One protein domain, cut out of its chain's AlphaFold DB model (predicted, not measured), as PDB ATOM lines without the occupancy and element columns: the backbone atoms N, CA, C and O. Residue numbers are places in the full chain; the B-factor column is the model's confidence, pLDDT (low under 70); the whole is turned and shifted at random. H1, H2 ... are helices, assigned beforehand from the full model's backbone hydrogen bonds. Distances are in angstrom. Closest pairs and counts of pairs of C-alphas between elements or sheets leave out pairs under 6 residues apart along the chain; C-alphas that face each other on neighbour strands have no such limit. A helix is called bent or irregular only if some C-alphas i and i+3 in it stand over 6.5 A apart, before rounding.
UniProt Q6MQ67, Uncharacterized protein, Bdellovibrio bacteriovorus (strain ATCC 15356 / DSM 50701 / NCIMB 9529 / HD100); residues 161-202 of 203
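AT A GLANCE: This is residues 161 to 202 of the 203 residues of an uncharacterized protein of Bdellovibrio bacteriovorus (strain ATCC 15356 / DSM 50701 / NCIMB 9529 / HD100) (UniProt Q6MQ67). A flat helical hairpin: H2, the longest helix, and H1 lie side by side, and residues 161 to 174 form a wide open loop on the side of H1 away from H2. The printed part has 42 residues with two named helices, H1 then H2, and no named strand; the class is all helix. It is only just compact, close to loose, with a radius of gyration of the C-alphas of 10.6 A, and spans 31 by 24 by 8 A.

HOW THE PARTS SIT: H2, residues 189 to 201, and H1, residues 175 to 184, touch and form a helical hairpin. Their closest C-alphas, those of Gly 199 and Asn 176, are 5.7 A apart. They run opposite ways at a shallow tilt of 22 degrees. O i to N i+4 pairs are within hydrogen-bond range in 7 of 9 cases in H2 and 4 of 6 in H1.

IN THESE COORDINATES: H2 measures 18.8 A from C-alpha 189 at (220.326, 198.897, 256.862) to C-alpha 201 at (219.306, 180.833, 262.072). H1 measures 14.6 A from C-alpha 175 at (228.065, 184.693, 261.352) and is only just irregular: C-alphas 177 and 180 are 7.0 A apart.

THE WHOLE: The two farthest C-alphas, of Asn 170 and Thr 190, are 30.8 A apart. The printed part has no cut, and the link from H1 to H2 is tight. Mean pLDDT of the printed part is 81.9; residues 163 to 166 and 169 to 170 are under 70.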
ATOM      1  N   ASN A 161     235.050 198.103 256.266       71.44
ATOM      2  CA  ASN A 161     236.348 198.247 256.915       71.44
ATOM      3  C   ASN A 161     236.410 197.445 258.227       71.44
ATOM      4  O   ASN A 161     235.840 197.850 259.238       71.44
ATOM      5  N   MET A 162     237.162 196.340 258.230       70.88
ATOM      6  CA  MET A 162     237.313 195.457 259.397       70.88
ATOM      7  C   MET A 162     238.210 195.987 260.524       70.88
ATOM      8  O   MET A 162     238.390 195.298 261.526       70.88
ATOM      9  N   LYS A 163     238.793 197.189 260.416       63.41
ATOM     10  CA  LYS A 163     239.755 197.710 261.414       63.41
ATOM     11  C   LYS A 163     239.202 197.828 262.847       63.41
ATOM     12  O   LYS A 163     239.978 198.102 263.756       63.41
ATOM     13  N   ALA A 164     237.894 197.655 263.051       50.78
ATOM     14  CA  ALA A 164     237.198 197.952 264.299       50.78
ATOM     15  C   ALA A 164     237.016 196.773 265.282       50.78
ATOM     16  O   ALA A 164     236.625 197.034 266.417       50.78
ATOM     17  N   LEU A 165     237.298 195.508 264.925       56.16
ATOM     18  CA  LEU A 165     237.156 194.380 265.865       56.16
ATOM     19  C   LEU A 165     238.324 193.386 265.841       56.16
ATOM     20  O   LEU A 165     238.811 192.977 264.788       56.16
ATOM     21  N   TYR A 166     238.711 192.950 267.042       65.06
ATOM     22  CA  TYR A 166     239.656 191.863 267.293       65.06
ATOM     23  C   TYR A 166     238.980 190.510 267.036       65.06
ATOM     24  O   TYR A 166     238.586 189.819 267.976       65.06
ATOM     25  N   LEU A 167     238.826 190.130 265.766       74.19
ATOM     26  CA  LEU A 167     238.529 188.736 265.437       74.19
ATOM     27  C   LEU A 167     239.706 187.877 265.912       74.19
ATOM     28  O   LEU A 167     240.863 188.204 265.632       74.19
ATOM     29  N   GLN A 168     239.417 186.818 266.665       71.19
ATOM     30  CA  GLN A 168     240.458 185.929 267.169       71.19
ATOM     31  C   GLN A 168     241.055 185.147 265.990       71.19
ATOM     32  O   GLN A 168     240.320 184.421 265.314       71.19
ATOM     33  N   PRO A 169     242.362 185.285 265.705       68.81
ATOM     34  CA  PRO A 169     243.003 184.451 264.700       68.81
ATOM     35  C   PRO A 169     242.967 182.984 265.153       68.81
ATOM     36  O   PRO A 169     243.001 182.695 266.348       68.81
ATOM     37  N   ASN A 170     242.932 182.058 264.194       68.38
ATOM     38  CA  ASN A 170     242.986 180.603 264.416       68.38
ATOM     39  C   ASN A 170     241.744 179.969 265.076       68.38
ATOM     40  O   ASN A 170     241.814 178.837 265.552       68.38
ATOM     41  N   GLN A 171     240.600 180.656 265.081       80.75
ATOM     42  CA  GLN A 171     239.298 180.052 265.373       80.75
ATOM     43  C   GLN A 171     238.394 180.101 264.144       80.75
ATOM     44  O   GLN A 171     238.432 181.058 263.371       80.75
ATOM     45  N   LEU A 172     237.571 179.062 263.974       85.50
ATOM     46  CA  LEU A 172     236.549 179.040 262.935       85.50
ATOM     47  C   LEU A 172     235.448 180.037 263.283       85.50
ATOM     48  O   LEU A 172     234.618 179.773 264.154       85.50
ATOM     49  N   LEU A 173     235.426 181.149 262.560       87.44
ATOM     50  CA  LEU A 173     234.418 182.185 262.699       87.44
ATOM     51  C   LEU A 173     233.036 181.661 262.295       87.44
ATOM     52  O   LEU A 173     232.882 180.744 261.479       87.44
ATOM     53  N   SER A 174     232.023 182.272 262.881       87.81
ATOM     54  CA  SER A 174     230.615 182.129 262.557       87.81
ATOM     55  C   SER A 174     230.039 183.481 262.144       87.81
ATOM     56  O   SER A 174     230.662 184.534 262.301       87.81
ATOM     57  N   ILE A 175     228.800 183.465 261.659       87.00
ATOM     58  CA  ILE A 175     228.065 184.693 261.352       87.00
ATOM     59  C   ILE A 175     227.937 185.613 262.585       87.00
ATOM     60  O   ILE A 175     227.995 186.835 262.460       87.00
ATOM     61  N   ASN A 176     227.856 185.032 263.787       87.75
ATOM     62  CA  ASN A 176     227.716 185.768 265.044       87.75
ATOM     63  C   ASN A 176     228.983 186.547 265.412       87.75
ATOM     64  O   ASN A 176     228.889 187.615 266.015       87.75
ATOM     65  N   ASP A 177     230.153 186.072 264.982       86.94
ATOM     66  CA  ASP A 177     231.430 186.752 265.220       86.94
ATOM     67  C   ASP A 177     231.593 188.001 264.343       86.94
ATOM     68  O   ASP A 177     232.274 188.954 264.723       86.94
ATOM     69  N   VAL A 178     230.949 188.021 263.170       87.06
ATOM     70  CA  VAL A 178     231.075 189.122 262.205       87.06
ATOM     71  C   VAL A 178     229.943 190.145 262.293       87.06
ATOM     72  O   VAL A 178     230.139 191.284 261.872       87.06
ATOM     73  N   ILE A 179     228.791 189.801 262.886       88.38
ATOM     74  CA  ILE A 179     227.660 190.728 263.080       88.38
ATOM     75  C   ILE A 179     228.096 192.074 263.692       88.38
ATOM     76  O   ILE A 179     227.745 193.104 263.117       88.38
ATOM     77  N   PRO A 180     228.908 192.136 264.768       87.62
ATOM     78  CA  PRO A 180     229.337 193.418 265.332       87.62
ATOM     79  C   PRO A 180     230.090 194.313 264.334       87.62
ATOM     80  O   PRO A 180     229.929 195.534 264.351       87.62
ATOM     81  N   VAL A 181     230.883 193.715 263.432       85.81
ATOM     82  CA  VAL A 181     231.602 194.440 262.367       85.81
ATOM     83  C   VAL A 181     230.611 195.017 261.360       85.81
ATOM     84  O   VAL A 181     230.742 196.165 260.932       85.81
ATOM     85  N   ILE A 182     229.602 194.230 260.998       86.44
ATOM     86  CA  ILE A 182     228.572 194.612 260.033       86.44
ATOM     87  C   ILE A 182     227.705 195.740 260.592       86.44
ATOM     88  O   ILE A 182     227.464 196.726 259.893       86.44
ATOM     89  N   GLU A 183     227.311 195.658 261.862       87.12
ATOM     90  CA  GLU A 183     226.545 196.701 262.548       87.12
ATOM     91  C   GLU A 183     227.294 198.036 262.591       87.12
ATOM     92  O   GLU A 183     226.712 199.083 262.293       87.12
ATOM     93  N   ALA A 184     228.599 197.996 262.871       85.06
ATOM     94  CA  ALA A 184     229.462 199.175 262.903       85.06
ATOM     95  C   ALA A 184     229.795 199.746 261.508       85.06
ATOM     96  O   ALA A 184     230.322 200.855 261.405       85.06
ATOM     97  N   SER A 185     229.512 199.010 260.429       84.50
ATOM     98  CA  SER A 185     229.846 199.424 259.065       84.50
ATOM     99  C   SER A 185     228.889 200.487 258.501       84.50
ATOM    100  O   SER A 185     227.750 200.649 258.952       84.50
ATOM    101  N   ALA A 186     229.328 201.178 257.444       84.75
ATOM    102  CA  ALA A 186     228.515 202.135 256.682       84.75
ATOM    103  C   ALA A 186     227.533 201.468 255.690       84.75
ATOM    104  O   ALA A 186     226.976 202.135 254.821       84.75
ATOM    105  N   MET A 187     227.340 200.151 255.793       84.06
ATOM    106  CA  MET A 187     226.461 199.382 254.916       84.06
ATOM    107  C   MET A 187     224.985 199.825 255.045       84.06
ATOM    108  O   MET A 187     224.558 200.195 256.142       84.06
ATOM    109  N   PRO A 188     224.174 199.750 253.970       88.62
ATOM    110  CA  PRO A 188     222.731 199.982 254.049       88.62
ATOM    111  C   PRO A 188     222.033 199.074 255.072       88.62
ATOM    112  O   PRO A 188     222.325 197.880 255.153       88.62
ATOM    113  N   GLU A 189     221.053 199.616 255.799       89.75
ATOM    114  CA  GLU A 189     220.326 198.897 256.862       89.75
ATOM    115  C   GLU A 189     219.621 197.627 256.359       89.75
ATOM    116  O   GLU A 189     219.571 196.615 257.056       89.75
ATOM    117  N   THR A 190     219.137 197.643 255.114       88.56
ATOM    118  CA  THR A 190     218.518 196.478 254.465       88.56
ATOM    119  C   THR A 190     219.480 195.300 254.353       88.56
ATOM    120  O   THR A 190     219.074 194.155 254.521       88.56
ATOM    121  N   ASN A 191     220.763 195.567 254.107       86.44
ATOM    122  CA  ASN A 191     221.771 194.519 254.013       86.44
ATOM    123  C   ASN A 191     222.166 194.038 255.412       86.44
ATOM    124  O   ASN A 191     222.288 192.835 255.618       86.44
ATOM    125  N   LYS A 192     222.268 194.944 256.397       89.38
ATOM    126  CA  LYS A 192     222.496 194.571 257.806       89.38
ATOM    127  C   LYS A 192     221.406 193.629 258.329       89.38
ATOM    128  O   LYS A 192     221.715 192.647 258.999       89.38
ATOM    129  N   GLN A 193     220.144 193.866 257.963       90.06
ATOM    130  CA  GLN A 193     219.024 192.986 258.313       90.06
ATOM    131  C   GLN A 193     219.208 191.543 257.834       90.06
ATOM    132  O   GLN A 193     218.870 190.627 258.579       90.06
ATOM    133  N   ILE A 194     219.779 191.324 256.644       89.00
ATOM    134  CA  ILE A 194     220.060 189.971 256.136       89.00
ATOM    135  C   ILE A 194     220.997 189.240 257.100       89.00
ATOM    136  O   ILE A 194     220.712 188.115 257.502       89.00
ATOM    137  N   PHE A 195     222.076 189.894 257.535       88.06
ATOM    138  CA  PHE A 195     223.035 189.301 258.467       88.06
ATOM    139  C   PHE A 195     222.433 189.016 259.846       88.06
ATOM    140  O   PHE A 195     222.739 187.975 260.421       88.06
ATOM    141  N   ARG A 196     221.536 189.872 260.354       89.19
ATOM    142  CA  ARG A 196     220.804 189.605 261.608       89.19
ATOM    143  C   ARG A 196     219.940 188.351 261.501       89.19
ATOM    144  O   ARG A 196     220.024 187.483 262.364       89.19
ATOM    145  N   VAL A 197     219.165 188.229 260.421       90.56
ATOM    146  CA  VAL A 197     218.316 187.050 260.180       90.56
ATOM    147  C   VAL A 197     219.168 185.789 260.042       90.56
ATOM    148  O   VAL A 197     218.843 184.767 260.637       90.56
ATOM    149  N   LEU A 198     220.286 185.855 259.312       87.75
ATOM    150  CA  LEU A 198     221.225 184.735 259.216       87.75
ATOM    151  C   LEU A 198     221.807 184.355 260.586       87.75
ATOM    152  O   LEU A 198     221.925 183.169 260.878       87.75
ATOM    153  N   GLY A 199     222.117 185.335 261.441       87.12
ATOM    154  CA  GLY A 199     222.554 185.102 262.820       87.12
ATOM    155  C   GLY A 199     221.534 184.352 263.666       87.12
ATOM    156  O   GLY A 199     221.887 183.419 264.377       87.12
ATOM    157  N   GLU A 200     220.251 184.684 263.538       88.06
ATOM    158  CA  GLU A 200     219.179 183.998 264.272       88.06
ATOM    159  C   GLU A 200     218.981 182.534 263.844       88.06
ATOM    160  O   GLU A 200     218.494 181.718 264.636       88.06
ATOM    161  N   LEU A 201     219.358 182.196 262.606       86.00
ATOM    162  CA  LEU A 201     219.306 180.833 262.072       86.00
ATOM    163  C   LEU A 201     220.476 179.958 262.553       86.00
ATOM    164  O   LEU A 201     220.358 178.734 262.537       86.00
ATOM    165  N   VAL A 202     221.578 180.566 263.001       77.56
ATOM    166  CA  VAL A 202     222.764 179.875 263.520       77.56
ATOM    167  C   VAL A 202     222.743 179.941 265.053       77.56
ATOM    168  O   VAL A 202     223.234 180.901 265.650       77.56
TER     169      VAL A 202